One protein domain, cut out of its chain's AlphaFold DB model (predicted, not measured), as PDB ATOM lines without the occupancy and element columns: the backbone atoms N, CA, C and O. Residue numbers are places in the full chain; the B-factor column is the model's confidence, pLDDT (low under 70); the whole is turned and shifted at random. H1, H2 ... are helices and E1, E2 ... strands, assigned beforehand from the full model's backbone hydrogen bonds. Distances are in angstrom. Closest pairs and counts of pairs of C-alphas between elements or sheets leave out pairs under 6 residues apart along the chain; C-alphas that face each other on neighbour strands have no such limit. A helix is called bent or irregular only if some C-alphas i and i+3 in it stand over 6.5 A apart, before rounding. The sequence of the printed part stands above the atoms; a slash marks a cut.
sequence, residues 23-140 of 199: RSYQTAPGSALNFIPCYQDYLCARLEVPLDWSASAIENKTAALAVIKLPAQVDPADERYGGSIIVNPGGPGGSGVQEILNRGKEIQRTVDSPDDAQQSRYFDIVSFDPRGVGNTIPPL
ATOM      1  N   ARG A  23     -42.319 -23.733  32.599       52.59
ATOM      2  CA  ARG A  23     -41.125 -23.261  33.312       52.59
ATOM      3  C   ARG A  23     -39.932 -24.135  32.911       52.59
ATOM      4  O   ARG A  23     -39.668 -25.166  33.524       52.59
ATOM      5  N   SER A  24     -39.301 -23.767  31.800       63.09
ATOM      6  CA  SER A  24     -38.071 -24.371  31.287       63.09
ATOM      7  C   SER A  24     -36.873 -24.026  32.183       63.09
ATOM      8  O   SER A  24     -36.987 -23.196  33.087       63.09
ATOM      9  N   TYR A  25     -35.731 -24.688  31.946       64.38
ATOM     10  CA  TYR A  25     -34.430 -24.493  32.614       64.38
ATOM     11  C   TYR A  25     -33.920 -23.035  32.527       64.38
ATOM     12  O   TYR A  25     -32.998 -22.722  31.778       64.38
ATOM     13  N   GLN A  26     -34.521 -22.130  33.298       68.06
ATOM     14  CA  GLN A  26     -34.236 -20.689  33.321       68.06
ATOM     15  C   GLN A  26     -33.513 -20.273  34.613       68.06
ATOM     16  O   GLN A  26     -33.700 -19.169  35.118       68.06
ATOM     17  N   THR A  27     -32.690 -21.161  35.177       77.62
ATOM     18  CA  THR A  27     -31.768 -20.814  36.268       77.62
ATOM     19  C   THR A  27     -30.445 -20.332  35.702       77.62
ATOM     20  O   THR A  27     -29.904 -20.964  34.793       77.62
ATOM     21  N   ALA A  28     -29.881 -19.273  36.280       85.25
ATOM     22  CA  ALA A  28     -28.494 -18.916  36.016       85.25
ATOM     23  C   ALA A  28     -27.558 -20.065  36.457       85.25
ATOM     24  O   ALA A  28     -27.813 -20.669  37.505       85.25
ATOM     25  N   PRO A  29     -26.508 -20.391  35.681       89.50
ATOM     26  CA  PRO A  29     -25.443 -21.279  36.134       89.50
ATOM     27  C   PRO A  29     -24.746 -20.715  37.375       89.50
ATOM     28  O   PRO A  29     -24.621 -19.499  37.529       89.50
ATOM     29  N   GLY A  30     -24.289 -21.599  38.256       90.94
ATOM     30  CA  GLY A  30     -23.477 -21.218  39.405       90.94
ATOM     31  C   GLY A  30     -22.676 -22.392  39.952       90.94
ATOM     32  O   GLY A  30     -22.917 -23.544  39.596       90.94
ATOM     33  N   SER A  31     -21.733 -22.097  40.845       91.12
ATOM     34  CA  SER A  31     -20.910 -23.105  41.530       91.12
ATOM     35  C   SER A  31     -21.679 -23.919  42.577       91.12
ATOM     36  O   SER A  31     -21.205 -24.963  43.019       91.12
ATOM     37  N   ALA A  32     -22.869 -23.457  42.967       93.81
ATOM     38  CA  ALA A  32     -23.784 -24.143  43.871       93.81
ATOM     39  C   ALA A  32     -25.141 -24.381  43.195       93.81
ATOM     40  O   ALA A  32     -25.604 -23.577  42.383       93.81
ATOM     41  N   LEU A  33     -25.799 -25.481  43.566       94.62
ATOM     42  CA  LEU A  33     -27.103 -25.859  43.027       94.62
ATOM     43  C   LEU A  33     -28.222 -25.022  43.656       94.62
ATOM     44  O   LEU A  33     -28.693 -25.306  44.755       94.62
ATOM     45  N   ASN A  34     -28.689 -24.021  42.913       94.31
ATOM     46  CA  ASN A  34     -29.865 -23.232  43.268       94.31
ATOM     47  C   ASN A  34     -31.109 -23.818  42.591       94.31
ATOM     48  O   ASN A  34     -31.434 -23.475  41.454       94.31
ATOM     49  N   PHE A  35     -31.781 -24.733  43.289       94.56
ATOM     50  CA  PHE A  35     -32.969 -25.412  42.780       94.56
ATOM     51  C   PHE A  35     -34.182 -24.480  42.704       94.56
ATOM     52  O   PHE A  35     -34.570 -23.864  43.696       94.56
ATOM     53  N   ILE A  36     -34.824 -24.429  41.538       94.44
ATOM     54  CA  ILE A  36     -36.117 -23.766  41.338       94.44
ATOM     55  C   ILE A  36     -37.169 -24.782  40.893       94.44
ATOM     56  O   ILE A  36     -36.819 -25.755  40.224       94.44
ATOM     57  N   PRO A  37     -38.461 -24.532  41.165       95.38
ATOM     58  CA  PRO A  37     -39.535 -25.316  40.566       95.38
ATOM     59  C   PRO A  37     -39.437 -25.341  39.039       95.38
ATOM     60  O   PRO A  37     -39.356 -24.283  38.404       95.38
ATOM     61  N   CYS A  38     -39.459 -26.535  38.463       94.06
ATOM     62  CA  CYS A  38     -39.484 -26.785  37.027       94.06
ATOM     63  C   CYS A  38     -40.321 -28.032  36.774       94.06
ATOM     64  O   CYS A  38     -40.316 -28.957  37.581       94.06
ATOM     65  N   TYR A  39     -41.047 -28.081  35.658       90.38
ATOM     66  CA  TYR A  39     -42.064 -29.127  35.484       90.38
ATOM     67  C   TYR A  39     -43.011 -29.155  36.720       90.38
ATOM     68  O   TYR A  39     -42.985 -28.238  37.538       90.38
ATOM     69  N   GLN A  40     -43.947 -30.093  36.841       88.62
ATOM     70  CA  GLN A  40     -44.941 -30.021  37.930       88.62
ATOM     71  C   GLN A  40     -44.330 -30.326  39.308       88.62
ATOM     72  O   GLN A  40     -44.355 -29.477  40.194       88.62
ATOM     73  N   ASP A  41     -43.747 -31.518  39.455       92.88
ATOM     74  CA  ASP A  41     -43.297 -32.058  40.747       92.88
ATOM     75  C   ASP A  41     -41.770 -31.999  40.931       92.88
ATOM     76  O   ASP A  41     -41.226 -32.617  41.843       92.88
ATOM     77  N   TYR A  42     -41.057 -31.314  40.033       97.12
ATOM     78  CA  TYR A  42     -39.602 -31.382  39.957       97.12
ATOM     79  C   TYR A  42     -38.953 -30.043  40.303       97.12
ATOM     80  O   TYR A  42     -39.552 -28.965  40.259       97.12
ATOM     81  N   LEU A  43     -37.676 -30.125  40.655       97.25
ATOM     82  CA  LEU A  43     -36.806 -28.982  40.850       97.25
ATOM     83  C   LEU A  43     -35.626 -29.074  39.886       97.25
ATOM     84  O   LEU A  43     -35.080 -30.153  39.667       97.25
ATOM     85  N   CYS A  44     -35.206 -27.941  39.337       97.38
ATOM     86  CA  CYS A  44     -34.100 -27.865  38.389       97.38
ATOM     87  C   CYS A  44     -33.070 -26.846  38.847       97.38
ATOM     88  O   CYS A  44     -33.414 -25.835  39.458       97.38
ATOM     89  N   ALA A  45     -31.815 -27.096  38.498       96.88
ATOM     90  CA  ALA A  45     -30.703 -26.185  38.721       96.88
ATOM     91  C   ALA A  45     -29.702 -26.276  37.563       96.88
ATOM     92  O   ALA A  45     -29.728 -27.227  36.775       96.88
ATOM     93  N   ARG A  46     -28.794 -25.300  37.482       96.44
ATOM     94  CA  ARG A  46     -27.614 -25.369  36.615       96.44
ATOM     95  C   ARG A  46     -26.341 -25.345  37.448       96.44
ATOM     96  O   ARG A  46     -26.148 -24.415  38.226       96.44
ATOM     97  N   LEU A  47     -25.485 -26.343  37.246       96.00
ATOM     98  CA  LEU A  47     -24.164 -26.415  37.863       96.00
ATOM     99  C   LEU A  47     -23.103 -26.006  36.849       96.00
ATOM    100  O   LEU A  47     -22.968 -26.637  35.803       96.00
ATOM    101  N   GLU A  48     -22.353 -24.960  37.161       94.75
ATOM    102  CA  GLU A  48     -21.216 -24.548  36.352       94.75
ATOM    103  C   GLU A  48     -19.984 -25.391  36.702       94.75
ATOM    104  O   GLU A  48     -19.591 -25.485  37.866       94.75
ATOM    105  N   VAL A  49     -19.382 -26.010  35.687       93.19
ATOM    106  CA  VAL A  49     -18.162 -26.814  35.809       93.19
ATOM    107  C   VAL A  49     -17.147 -26.404  34.740       93.19
ATOM    108  O   VAL A  49     -17.546 -26.080  33.620       93.19
ATOM    109  N   PRO A  50     -15.838 -26.442  35.028       92.69
ATOM    110  CA  PRO A  50     -14.809 -26.170  34.030       92.69
ATOM    111  C   PRO A  50     -14.806 -27.230  32.926       92.69
ATOM    112  O   PRO A  50     -14.957 -28.420  33.211       92.69
ATOM    113  N   LEU A  51     -14.597 -26.827  31.671       90.56
ATOM    114  CA  LEU A  51     -14.419 -27.756  30.553       90.56
ATOM    115  C   LEU A  51     -13.135 -28.569  30.731       90.56
ATOM    116  O   LEU A  51     -13.171 -29.789  30.576       90.56
ATOM    117  N   ASP A  52     -12.057 -27.924  31.167       90.00
ATOM    118  CA  ASP A  52     -10.777 -28.567  31.442       90.00
ATOM    119  C   ASP A  52     -10.377 -28.358  32.905       90.00
ATOM    120  O   ASP A  52     -10.052 -27.254  33.331       90.00
ATOM    121  N   TRP A  53     -10.376 -29.427  33.696       90.25
ATOM    122  CA  TRP A  53      -9.984 -29.367  35.108       90.25
ATOM    123  C   TRP A  53      -8.488 -29.088  35.323       90.25
ATOM    124  O   TRP A  53      -8.100 -28.729  36.434       90.25
ATOM    125  N   SER A  54      -7.656 -29.262  34.294       89.38
ATOM    126  CA  SER A  54      -6.210 -29.013  34.338       89.38
ATOM    127  C   SER A  54      -5.814 -27.605  33.885       89.38
ATOM    128  O   SER A  54      -4.693 -27.168  34.153       89.38
ATOM    129  N   ALA A  55      -6.732 -26.878  33.240       85.00
ATOM    130  CA  ALA A  55      -6.486 -25.529  32.753       85.00
ATOM    131  C   ALA A  55      -6.395 -24.507  33.894       85.00
ATOM    132  O   ALA A  55      -7.042 -24.621  34.941       85.00
ATOM    133  N   SER A  56      -5.621 -23.447  33.658       79.00
ATOM    134  CA  SER A  56      -5.577 -22.302  34.563       79.00
ATOM    135  C   SER A  56      -6.957 -21.631  34.648       79.00
ATOM    136  O   SER A  56      -7.705 -21.591  33.672       79.00
ATOM    137  N   ALA A  57      -7.310 -21.065  35.807       72.44
ATOM    138  CA  ALA A  57      -8.633 -20.459  36.017       72.44
ATOM    139  C   ALA A  57      -8.960 -19.313  35.034       72.44
ATOM    140  O   ALA A  57     -10.127 -19.015  34.810       72.44
ATOM    141  N   ILE A  58      -7.941 -18.680  34.444       66.38
ATOM    142  CA  ILE A  58      -8.085 -17.573  33.486       66.38
ATOM    143  C   ILE A  58      -8.512 -18.080  32.097       66.38
ATOM    144  O   ILE A  58      -9.164 -17.356  31.350       66.38
ATOM    145  N   GLU A  59      -8.176 -19.322  31.755       69.50
ATOM    146  CA  GLU A  59      -8.411 -19.912  30.429       69.50
ATOM    147  C   GLU A  59      -9.612 -20.867  30.416       69.50
ATOM    148  O   GLU A  59      -9.998 -21.388  29.366       69.50
ATOM    149  N   ASN A  60     -10.212 -21.111  31.583       78.25
ATOM    150  CA  ASN A  60     -11.162 -22.193  31.755       78.25
ATOM    151  C   ASN A  60     -12.564 -21.808  31.273       78.25
ATOM    152  O   ASN A  60     -13.342 -21.161  31.976       78.25
ATOM    153  N   LYS A  61     -12.900 -22.235  30.056       88.88
ATOM    154  CA  LYS A  61     -14.286 -22.266  29.577       88.88
ATOM    155  C   LYS A  61     -15.117 -23.178  30.478       88.88
ATOM    156  O   LYS A  61     -14.597 -24.153  31.008       88.88
ATOM    157  N   THR A  62     -16.414 -22.922  30.601       92.19
ATOM    158  CA  THR A  62     -17.297 -23.729  31.451       92.19
ATOM    159  C   THR A  62     -18.417 -24.407  30.668       92.19
ATOM    160  O   THR A  62     -18.800 -23.979  29.576       92.19
ATOM    161  N   ALA A  63     -18.939 -25.490  31.240       93.38
ATOM    162  CA  ALA A  63     -20.237 -26.053  30.904       93.38
ATOM    163  C   ALA A  63     -21.215 -25.797  32.055       93.38
ATOM    164  O   ALA A  63     -20.866 -25.933  33.227       93.38
ATOM    165  N   ALA A  64     -22.458 -25.482  31.716       95.31
ATOM    166  CA  ALA A  64     -23.561 -25.361  32.652       95.31
ATOM    167  C   ALA A  64     -24.419 -26.628  32.590       95.31
ATOM    168  O   ALA A  64     -25.352 -26.710  31.779       95.31
ATOM    169  N   LEU A  65     -24.096 -27.602  33.444       95.69
ATOM    170  CA  LEU A  65     -24.804 -28.876  33.542       95.69
ATOM    171  C   LEU A  65     -26.250 -28.641  33.975       95.69
ATOM    172  O   LEU A  65     -26.497 -27.963  34.974       95.69
ATOM    173  N   ALA A  66     -27.205 -29.204  33.243       96.75
ATOM    174  CA  ALA A  66     -28.605 -29.204  33.642       96.75
ATOM    175  C   ALA A  66     -28.856 -30.324  34.656       96.75
ATOM    176  O   ALA A  66     -28.592 -31.487  34.369       96.75
ATOM    177  N   VAL A  67     -29.372 -29.975  35.835       97.44
ATOM    178  CA  VAL A  67     -29.652 -30.913  36.933       97.44
ATOM    179  C   VAL A  67     -31.141 -30.911  37.232       97.44
ATOM    180  O   VAL A  67     -31.745 -29.839  37.305       97.44
ATOM    181  N   ILE A  68     -31.740 -32.088  37.377       98.00
ATOM    182  CA  ILE A  68     -33.139 -32.283  37.776       98.00
ATOM    183  C   ILE A  68     -33.190 -33.036  39.100       98.00
ATOM    184  O   ILE A  68     -32.340 -33.879  39.388       98.00
ATOM    185  N   LYS A  69     -34.211 -32.751  39.896       98.19
ATOM    186  CA  LYS A  69     -34.490 -33.414  41.158       98.19
ATOM    187  C   LYS A  69     -35.983 -33.670  41.297       98.19
ATOM    188  O   LYS A  69     -36.771 -32.731  41.225       98.19
ATOM    189  N   LEU A  70     -36.358 -34.920  41.528       98.44
ATOM    190  CA  LEU A  70     -37.643 -35.288  42.113       98.44
ATOM    191  C   LEU A  70     -37.465 -35.287  43.638       98.44
ATOM    192  O   LEU A  70     -36.691 -36.109  44.134       98.44
ATOM    193  N   PRO A  71     -38.102 -34.367  44.379       98.38
ATOM    194  CA  PRO A  71     -37.948 -34.306  45.825       98.38
ATOM    195  C   PRO A  71     -38.471 -35.568  46.522       98.38
ATOM    196  O   PRO A  71     -39.426 -36.192  46.050       98.38
ATOM    197  N   ALA A  72     -37.878 -35.910  47.663       97.94
ATOM    198  CA  ALA A  72     -38.410 -36.888  48.601       97.94
ATOM    199  C   ALA A  72     -39.838 -36.516  49.029       97.94
ATOM    200  O   ALA A  72     -40.230 -35.349  49.036       97.94
ATOM    201  N   GLN A  73     -40.616 -37.518  49.441       95.44
ATOM    202  CA  GLN A  73     -41.995 -37.311  49.907       95.44
ATOM    203  C   GLN A  73     -42.087 -36.672  51.304       95.44
ATOM    204  O   GLN A  73     -43.179 -36.341  51.765       95.44
ATOM    205  N   VAL A  74     -40.951 -36.515  51.983       95.69
ATOM    206  CA  VAL A  74     -40.825 -35.884  53.299       95.69
ATOM    207  C   VAL A  74     -39.902 -34.674  53.205       95.69
ATOM    208  O   VAL A  74     -39.069 -34.585  52.302       95.69
ATOM    209  N   ASP A  75     -40.050 -33.745  54.145       95.69
ATOM    210  CA  ASP A  75     -39.166 -32.585  54.236       95.69
ATOM    211  C   ASP A  75     -37.717 -33.025  54.538       95.69
ATOM    212  O   ASP A  75     -37.529 -33.978  55.296       95.69
ATOM    213  N   PRO A  76     -36.680 -32.346  54.010       95.25
ATOM    214  CA  PRO A  76     -35.288 -32.657  54.338       95.25
ATOM    215  C   PRO A  76     -34.934 -32.600  55.834       95.25
ATOM    216  O   PRO A  76     -33.915 -33.164  56.230       95.25
ATOM    217  N   ALA A  77     -35.730 -31.912  56.662       96.75
ATOM    218  CA  ALA A  77     -35.584 -31.885  58.117       96.75
ATOM    219  C   ALA A  77     -36.254 -33.076  58.835       96.75
ATOM    220  O   ALA A  77     -36.088 -33.223  60.046       96.75
ATOM    221  N   ASP A  78     -37.023 -33.908  58.127       95.50
ATOM    222  CA  ASP A  78     -37.645 -35.116  58.671       95.50
ATOM    223  C   ASP A  78     -36.588 -36.208  58.908       95.50
ATOM    224  O   ASP A  78     -35.733 -36.462  58.060       95.50
ATOM    225  N   GLU A  79     -36.669 -36.915  60.038       94.00
ATOM    226  CA  GLU A  79     -35.739 -38.004  60.386       94.00
ATOM    227  C   GLU A  79     -35.769 -39.177  59.389       94.00
ATOM    228  O   GLU A  79     -34.835 -39.979  59.322       94.00
ATOM    229  N   ARG A  80     -36.842 -39.286  58.597       95.44
ATOM    230  CA  ARG A  80     -37.012 -40.292  57.542       95.44
ATOM    231  C   ARG A  80     -36.356 -39.880  56.224       95.44
ATOM    232  O   ARG A  80     -36.342 -40.682  55.289       95.44
ATOM    233  N   TYR A  81     -35.823 -38.664  56.108       96.56
ATOM    234  CA  TYR A  81     -35.115 -38.240  54.906       96.56
ATOM    235  C   TYR A  81     -33.809 -39.033  54.753       96.56
ATOM    236  O   TYR A  81     -32.886 -38.940  55.562       96.56
ATOM    237  N   GLY A  82     -33.740 -39.847  53.700       95.44
ATOM    238  CA  GLY A  82     -32.617 -40.738  53.409       95.44
ATOM    239  C   GLY A  82     -31.480 -40.081  52.623       95.44
ATOM    240  O   GLY A  82     -30.458 -40.721  52.380       95.44
ATOM    241  N   GLY A  83     -31.635 -38.818  52.221       96.94
ATOM    242  CA  GLY A  83     -30.690 -38.117  51.357       96.94
ATOM    243  C   GLY A  83     -31.057 -38.202  49.875       96.94
ATOM    244  O   GLY A  83     -32.215 -38.403  49.505       96.94
ATOM    245  N   SER A  84     -30.057 -38.016  49.014       97.81
ATOM    246  CA  SER A  84     -30.233 -37.970  47.560       97.81
ATOM    247  C   SER A  84     -29.584 -39.167  46.873       97.81
ATOM    248  O   SER A  84     -28.448 -39.526  47.179       97.81
ATOM    249  N   ILE A  85     -30.280 -39.735  45.892       98.12
ATOM    250  CA  ILE A  85     -29.760 -40.762  44.990       98.12
ATOM    251  C   ILE A  85     -29.528 -40.119  43.628       98.12
ATOM    252  O   ILE A  85     -30.450 -39.571  43.026       98.12
ATOM    253  N   ILE A  86     -28.284 -40.184  43.150       97.44
ATOM    254  CA  ILE A  86     -27.899 -39.634  41.849       97.44
ATOM    255  C   ILE A  86     -27.962 -40.745  40.804       97.44
ATOM    256  O   ILE A  86     -27.287 -41.766  40.920       97.44
ATOM    257  N   VAL A  87     -28.765 -40.524  39.770       96.62
ATOM    258  CA  VAL A  87     -28.972 -41.441  38.650       96.62
ATOM    259  C   VAL A  87     -28.212 -40.914  37.442       96.62
ATOM    260  O   VAL A  87     -28.403 -39.767  37.039       96.62
ATOM    261  N   ASN A  88     -27.377 -41.753  36.834       94.00
ATOM    262  CA  ASN A  88     -26.831 -41.491  35.507       94.00
ATOM    263  C   ASN A  88     -27.695 -42.236  34.461       94.00
ATOM    264  O   ASN A  88     -27.871 -43.446  34.600       94.00
ATOM    265  N   PRO A  89     -28.237 -41.551  33.438       83.88
ATOM    266  CA  PRO A  89     -29.200 -42.102  32.468       83.88
ATOM    267  C   PRO A  89     -28.624 -43.153  31.500       83.88
ATOM    268  O   PRO A  89     -29.362 -43.703  30.685       83.88
ATOM    269  N   GLY A  90     -27.320 -43.443  31.553       85.06
ATOM    270  CA  GLY A  90     -26.668 -44.347  30.608       85.06
ATOM    271  C   GLY A  90     -26.578 -43.770  29.187       85.06
ATOM    272  O   GLY A  90     -26.560 -42.553  28.985       85.06
ATOM    273  N   GLY A  91     -26.464 -44.645  28.186       85.50
ATOM    274  CA  GLY A  91     -26.132 -44.271  26.808       85.50
ATOM    275  C   GLY A  91     -24.719 -44.730  26.438       85.50
ATOM    276  O   GLY A  91     -24.513 -45.944  26.374       85.50
ATOM    277  N   PRO A  92     -23.737 -43.836  26.192       83.81
ATOM    278  CA  PRO A  92     -23.663 -42.389  26.475       83.81
ATOM    279  C   PRO A  92     -24.574 -41.508  25.604       83.81
ATOM    280  O   PRO A  92     -25.123 -41.963  24.606       83.81
ATOM    281  N   GLY A  93     -24.747 -40.240  25.992       88.12
ATOM    282  CA  GLY A  93     -25.624 -39.283  25.297       88.12
ATOM    283  C   GLY A  93     -27.078 -39.267  25.788       88.12
ATOM    284  O   GLY A  93     -27.882 -38.491  25.277       88.12
ATOM    285  N   GLY A  94     -27.423 -40.092  26.783       93.31
ATOM    286  CA  GLY A  94     -28.731 -40.064  27.432       93.31
ATOM    287  C   GLY A  94     -28.926 -38.803  28.276       93.31
ATOM    288  O   GLY A  94     -28.020 -38.380  28.994       93.31
ATOM    289  N   SER A  95     -30.120 -38.209  28.207       96.38
ATOM    290  CA  SER A  95     -30.508 -37.076  29.056       96.38
ATOM    291  C   SER A  95     -31.022 -37.571  30.409       96.38
ATOM    292  O   SER A  95     -32.015 -38.297  30.476       96.38
ATOM    293  N   GLY A  96     -30.375 -37.140  31.491       96.88
ATOM    294  CA  GLY A  96     -30.786 -37.443  32.860       96.88
ATOM    295  C   GLY A  96     -32.056 -36.703  33.242       96.88
ATOM    296  O   GLY A  96     -32.907 -37.236  33.953       96.88
ATOM    297  N   VAL A  97     -32.236 -35.506  32.681       97.00
ATOM    298  CA  VAL A  97     -33.492 -34.762  32.771       97.00
ATOM    299  C   VAL A  97     -34.645 -35.595  32.227       97.00
ATOM    300  O   VAL A  97     -35.634 -35.813  32.928       97.00
ATOM    301  N   GLN A  98     -34.505 -36.115  31.007       96.19
ATOM    302  CA  GLN A  98     -35.558 -36.909  30.385       96.19
ATOM    303  C   GLN A  98     -35.794 -38.242  31.112       96.19
ATOM    304  O   GLN A  98     -36.949 -38.635  31.278       96.19
ATOM    305  N   GLU A  99     -34.738 -38.910  31.591       96.94
ATOM    306  CA  GLU A  99     -34.861 -40.156  32.364       96.94
ATOM    307  C   GLU A  99     -35.689 -39.944  33.639       96.94
ATOM    308  O   GLU A  99     -36.610 -40.710  33.916       96.94
ATOM    309  N   ILE A 100     -35.444 -38.868  34.391       97.50
ATOM    310  CA  ILE A 100     -36.175 -38.590  35.638       97.50
ATOM    311  C   ILE A 100     -37.605 -38.101  35.391       97.50
ATOM    312  O   ILE A 100     -38.507 -38.437  36.167       97.50
ATOM    313  N   LEU A 101     -37.855 -37.381  34.298       96.94
ATOM    314  CA  LEU A 101     -39.221 -37.057  33.882       96.94
ATOM    315  C   LEU A 101     -40.020 -38.319  33.523       96.94
ATOM    316  O   LEU A 101     -41.195 -38.413  33.871       96.94
ATOM    317  N   ASN A 102     -39.385 -39.302  32.880       96.50
ATOM    318  CA  ASN A 102     -40.048 -40.532  32.447       96.50
ATOM    319  C   ASN A 102     -40.195 -41.564  33.576       96.50
ATOM    320  O   ASN A 102     -41.247 -42.188  33.712       96.50
ATOM    321  N   ARG A 103     -39.140 -41.764  34.373       96.75
ATOM    322  CA  ARG A 103     -38.990 -42.902  35.298       96.75
ATOM    323  C   ARG A 103     -38.675 -42.507  36.737       96.75
ATOM    324  O   ARG A 103     -38.666 -43.370  37.609       96.75
ATOM    325  N   GLY A 104     -38.499 -41.220  37.041       97.31
ATOM    326  CA  GLY A 104     -38.126 -40.758  38.385       97.31
ATOM    327  C   GLY A 104     -39.067 -41.249  39.490       97.31
ATOM    328  O   GLY A 104     -38.600 -41.693  40.534       97.31
ATOM    329  N   LYS A 105     -40.385 -41.268  39.242       97.38
ATOM    330  CA  LYS A 105     -41.379 -41.775  40.210       97.38
ATOM    331  C   LYS A 105     -41.320 -43.297  40.398       97.38
ATOM    332  O   LYS A 105     -41.627 -43.781  41.481       97.38
ATOM    333  N   GLU A 106     -40.969 -44.055  39.360       97.38
ATOM    334  CA  GLU A 106     -40.757 -45.510  39.449       97.38
ATOM    335  C   GLU A 106     -39.505 -45.813  40.280       97.38
ATOM    336  O   GLU A 106     -39.557 -46.632  41.199       97.38
ATOM    337  N   ILE A 107     -38.417 -45.085  40.013       96.94
ATOM    338  CA  ILE A 107     -37.169 -45.172  40.776       96.94
ATOM    339  C   ILE A 107     -37.434 -44.829  42.245       96.94
ATOM    340  O   ILE A 107     -37.099 -45.629  43.111       96.94
ATOM    341  N   GLN A 108     -38.100 -43.701  42.524       97.50
ATOM    342  CA  GLN A 108     -38.420 -43.269  43.887       97.50
ATOM    343  C   GLN A 108     -39.223 -44.326  44.654       97.50
ATOM    344  O   GLN A 108     -38.843 -44.697  45.755       97.50
ATOM    345  N   ARG A 109     -40.273 -44.897  44.048       95.75
ATOM    346  CA  ARG A 109     -41.052 -45.980  44.678       95.75
ATOM    347  C   ARG A 109     -40.234 -47.230  44.994       95.75
ATOM    348  O   ARG A 109     -40.624 -47.984  45.872       95.75
ATOM    349  N   THR A 110     -39.163 -47.479  44.243       94.94
ATOM    350  CA  THR A 110     -38.309 -48.658  44.429       94.94
ATOM    351  C   THR A 110     -37.331 -48.471  45.588       94.94
ATOM    352  O   THR A 110     -37.000 -49.438  46.269       94.94
ATOM    353  N   VAL A 111     -36.840 -47.247  45.787       95.12
ATOM    354  CA  VAL A 111     -35.828 -46.935  46.810       95.12
ATOM    355  C   VAL A 111     -36.442 -46.464  48.124       95.12
ATOM    356  O   VAL A 111     -35.851 -46.679  49.181       95.12
ATOM    357  N   ASP A 112     -37.622 -45.848  48.077       95.44
ATOM    358  CA  ASP A 112     -38.377 -45.494  49.272       95.44
ATOM    359  C   ASP A 112     -38.815 -46.771  50.010       95.44
ATOM    360  O   ASP A 112     -39.112 -47.799  49.406       95.44
ATOM    361  N   SER A 113     -38.868 -46.712  51.340       89.38
ATOM    362  CA  SER A 113     -39.220 -47.857  52.196       89.38
ATOM    363  C   SER A 113     -40.369 -47.503  53.148       89.38
ATOM    364  O   SER A 113     -40.126 -47.317  54.333       89.38
ATOM    365  N   PRO A 114     -41.619 -47.354  52.675       84.81
ATOM    366  CA  PRO A 114     -42.712 -46.785  53.476       84.81
ATOM    367  C   PRO A 114     -43.339 -47.742  54.509       84.81
ATOM    368  O   PRO A 114     -44.107 -47.294  55.358       84.81
ATOM    369  N   ASP A 115     -43.061 -49.046  54.434       83.00
ATOM    370  CA  ASP A 115     -43.866 -50.075  55.116       83.00
ATOM    371  C   ASP A 115     -43.545 -50.268  56.611       83.00
ATOM    372  O   ASP A 115     -44.350 -50.839  57.347       83.00
ATOM    373  N   ASP A 116     -42.402 -49.771  57.089       77.31
ATOM    374  CA  ASP A 116     -42.044 -49.775  58.511       77.31
ATOM    375  C   ASP A 116     -41.871 -48.335  58.992       77.31
ATOM    376  O   ASP A 116     -40.897 -47.668  58.648       77.31
ATOM    377  N   ALA A 117     -42.799 -47.849  59.818       71.81
ATOM    378  CA  ALA A 117     -42.773 -46.482  60.332       71.81
ATOM    379  C   ALA A 117     -41.479 -46.136  61.101       71.81
ATOM    380  O   ALA A 117     -41.087 -44.972  61.116       71.81
ATOM    381  N   GLN A 118     -40.799 -47.117  61.711       75.50
ATOM    382  CA  GLN A 118     -39.527 -46.899  62.415       75.50
ATOM    383  C   GLN A 118     -38.308 -46.940  61.483       75.50
ATOM    384  O   GLN A 118     -37.276 -46.343  61.794       75.50
ATOM    385  N   GLN A 119     -38.415 -47.607  60.332       83.56
ATOM    386  CA  GLN A 119     -37.327 -47.746  59.352       83.56
ATOM    387  C   GLN A 119     -37.598 -46.993  58.048       83.56
ATOM    388  O   GLN A 119     -36.823 -47.109  57.099       83.56
ATOM    389  N   SER A 120     -38.665 -46.193  58.001       92.06
ATOM    390  CA  SER A 120     -39.076 -45.512  56.782       92.06
ATOM    391  C   SER A 120     -37.990 -44.576  56.288       92.06
ATOM    392  O   SER A 120     -37.464 -43.761  57.052       92.06
ATOM    393  N   ARG A 121     -37.653 -44.694  55.004       95.56
ATOM    394  CA  ARG A 121     -36.695 -43.821  54.326       95.56
ATOM    395  C   ARG A 121     -37.262 -43.343  53.001       95.56
ATOM    396  O   ARG A 121     -37.850 -44.137  52.271       95.56
ATOM    397  N   TYR A 122     -37.070 -42.057  52.725       97.38
ATOM    398  CA  TYR A 122     -37.516 -41.396  51.501       97.38
ATOM    399  C   TYR A 122     -36.372 -40.604  50.884       97.38
ATOM    400  O   TYR A 122     -35.632 -39.933  51.610       97.38
ATOM    401  N   PHE A 123     -36.245 -40.655  49.562       98.25
ATOM    402  CA  PHE A 123     -35.074 -40.121  48.869       98.25
ATOM    403  C   PHE A 123     -35.431 -39.070  47.818       98.25
ATOM    404  O   PHE A 123     -36.410 -39.192  47.074       98.25
ATOM    405  N   ASP A 124     -34.575 -38.052  47.724       98.62
ATOM    406  CA  ASP A 124     -34.501 -37.205  46.538       98.62
ATOM    407  C   ASP A 124     -33.934 -38.050  45.387       98.62
ATOM    408  O   ASP A 124     -32.879 -38.670  45.539       98.62
ATOM    409  N   ILE A 125     -34.574 -38.038  44.216       98.62
ATOM    410  CA  ILE A 125     -34.016 -38.653  43.005       98.62
ATOM    411  C   ILE A 125     -33.460 -37.553  42.113       98.62
ATOM    412  O   ILE A 125     -34.206 -36.735  41.574       98.62
ATOM    413  N   VAL A 126     -32.140 -37.525  41.967       98.44
ATOM    414  CA  VAL A 126     -31.405 -36.482  41.250       98.44
ATOM    415  C   VAL A 126     -30.786 -37.075  39.994       98.44
ATOM    416  O   VAL A 126     -30.261 -38.182  40.011       98.44
ATOM    417  N   SER A 127     -30.797 -36.335  38.895       97.81
ATOM    418  CA  SER A 127     -30.020 -36.680  37.705       97.81
ATOM    419  C   SER A 127     -29.541 -35.416  37.006       97.81
ATOM    420  O   SER A 127     -29.895 -34.299  37.389       97.81
ATOM    421  N   PHE A 128     -28.707 -35.587  35.993       96.88
ATOM    422  CA  PHE A 128     -28.135 -34.494  35.234       96.88
ATOM    423  C   PHE A 128     -27.973 -34.880  33.770       96.88
ATOM    424  O   PHE A 128     -27.801 -36.051  33.436       96.88
ATOM    425  N   ASP A 129     -28.008 -33.880  32.899       96.62
ATOM    426  CA  ASP A 129     -27.572 -34.045  31.522       96.62
ATOM    427  C   ASP A 129     -26.040 -33.899  31.470       96.62
ATOM    428  O   ASP A 129     -25.517 -32.856  31.881       96.62
ATOM    429  N   PRO A 130     -25.295 -34.911  30.990       95.25
ATOM    430  CA  PRO A 130     -23.844 -34.817  30.846       95.25
ATOM    431  C   PRO A 130     -23.406 -33.675  29.916       95.25
ATOM    432  O   PRO A 130     -24.214 -33.028  29.242       95.25
ATOM    433  N   ARG A 131     -22.096 -33.418  29.851       93.94
ATOM    434  CA  ARG A 131     -21.538 -32.374  28.976       93.94
ATOM    435  C   ARG A 131     -21.925 -32.615  27.519       93.94
ATOM    436  O   ARG A 131     -21.757 -33.717  27.012       93.94
ATOM    437  N   GLY A 132     -22.429 -31.574  26.857       92.31
ATOM    438  CA  GLY A 132     -22.862 -31.638  25.460       92.31
ATOM    439  C   GLY A 132     -24.210 -32.328  25.224       92.31
ATOM    440  O   GLY A 132     -24.629 -32.423  24.072       92.31
ATOM    441  N   VAL A 133     -24.900 -32.787  26.275       93.75
ATOM    442  CA  VAL A 133     -26.140 -33.569  26.171       93.75
ATOM    443  C   VAL A 133     -27.355 -32.753  26.614       93.75
ATOM    444  O   VAL A 133     -27.292 -31.988  27.574       93.75
ATOM    445  N   GLY A 134     -28.490 -32.961  25.941       92.75
ATOM    446  CA  GLY A 134     -29.800 -32.479  26.387       92.75
ATOM    447  C   GLY A 134     -29.842 -30.972  26.638       92.75
ATOM    448  O   GLY A 134     -29.666 -30.168  25.726       92.75
ATOM    449  N   ASN A 135     -30.107 -30.594  27.887       94.56
ATOM    450  CA  ASN A 135     -30.274 -29.212  28.332       94.56
ATOM    451  C   ASN A 135     -28.960 -28.566  28.815       94.56
ATOM    452  O   ASN A 135     -28.950 -27.376  29.171       94.56
ATOM    453  N   THR A 136     -27.859 -29.323  28.864       94.31
ATOM    454  CA  THR A 136     -26.534 -28.810  29.228       94.31
ATOM    455  C   THR A 136     -25.988 -27.902  28.134       94.31
ATOM    456  O   THR A 136     -26.158 -28.153  26.944       94.31
ATOM    457  N   ILE A 137     -25.348 -26.808  28.551       92.81
ATOM    458  CA  ILE A 137     -24.813 -25.789  27.642       92.81
ATOM    459  C   ILE A 137     -23.292 -25.711  27.821       92.81
ATOM    460  O   ILE A 137     -22.845 -25.690  28.968       92.81
ATOM    461  N   PRO A 138     -22.504 -25.613  26.737       92.19
ATOM    462  CA  PRO A 138     -22.932 -25.695  25.335       92.19
ATOM    463  C   PRO A 138     -23.334 -27.131  24.928       92.19
ATOM    464  O   PRO A 138     -22.880 -28.089  25.559       92.19
ATOM    465  N   PRO A 139     -24.189 -27.302  23.902       90.88
ATOM    466  CA  PRO A 139     -24.518 -28.617  23.361       90.88
ATOM    467  C   PRO A 139     -23.411 -29.126  22.427       90.88
ATOM    468  O   PRO A 139     -22.714 -28.330  21.793       90.88
ATOM    469  N   LEU A 140     -23.295 -30.449  22.273       90.94
ATOM    470  CA  LEU A 140     -22.604 -31.012  21.116       90.94
ATOM    471  C   LEU A 140     -23.571 -31.029  19.931       90.94
ATOM    472  O   LEU A 140     -24.616 -31.677  19.974       90.94
TER     473      LEU A 140
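What this domain is: This is residues 23 to 140 of the 199 residues of an uncharacterized protein of Aspergillus niger (strain CBS 513.88 / FGSC A1513) (UniProt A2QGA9). A strongly twisted sheet of five strands has one kinked helix, H1, packed over one of its faces along E5 and E3. The long hairpin of E2 and E3 reaches toward one end of an elongated outline, and the loop between H1 and E5 lies at the opposite end. The printed part has 118 residues, with E1, E2, E3, E4, H1 and E5 in this order along the chain; the sheet runs E1, E2, E3, E5, E4 and is mixed. The class is mixed, helices and strands, though under half of the residues, 51, are in named elements. The whole is only just compact, close to loose, with a radius of gyration of the C-alphas of 15.7 A and spans of 53 by 28 by 26 A.

How they stand to each other: In the sheet, E2, residues 42 to 50, and E3, residues 62 to 70, form an antiparallel hairpin at 157 degrees, with N 45 and O 67 at 3.0 A and N 69 and O 43 at 2.7 A, within hydrogen-bond range. E5, residues 122 to 128, is antiparallel to E3 at 150 degrees, with N 70 and O 125 at 2.8 A. E4, residues 81 to 87, is an edge strand parallel to E5 at 27 degrees, with N 85 and O 124 at 2.8 A. E1, residues 36 to 38, is the other edge strand and meets E2 only at a point, where C-alphas 37 and 43 face each other at 4.6 A. H1, residues 96 to 111, is on the sheet at a height of 8.5 A, over E3 and E5 and only just over E4, on which 3 of its C-alphas fall. It runs along the strands, at 20 degrees to E5 on the local plane. The closest C-alphas of H1 and E5 are those of Gly 96 and Phe 128, 4.6 A apart. E4, H1 and E5 make a strand-helix-strand unit, two parallel neighbour strands with a helix between, and its crossover is right-handed. H1 is irregular, with C-alphas 102 and 105 8.0 A apart and a kink of 72 degrees near residue 103; 10 of its 12 O i to N i+4 pairs are within hydrogen-bond range. E1 and E4 are apart.

Where its parts are: E2 is 26.0 A long and E3 25.7 A, from first to last C-alpha. E5 measures 20.0 A, E4 17.7 A, H1 17.6 A and E1 6.2 A. E1 begins at C-alpha 36, (-36.117, -23.766, 41.338), H1 at C-alpha 96, (-30.786, -37.443, 32.860), and E5 ends at C-alpha 128, (-28.135, -34.494, 35.234).

The domain as a whole: The two C-alphas farthest apart are those of Ile 58 and Asp 116, 53.1 A. The printed part has no cut. The link from E2 to E3 is long, with 11 residues. Residues 23 to 35 and 129 to 140 hold no named element. The mean pLDDT of the printed part is 91.5, and residues 23 to 26 and 58 to 59 are under 70.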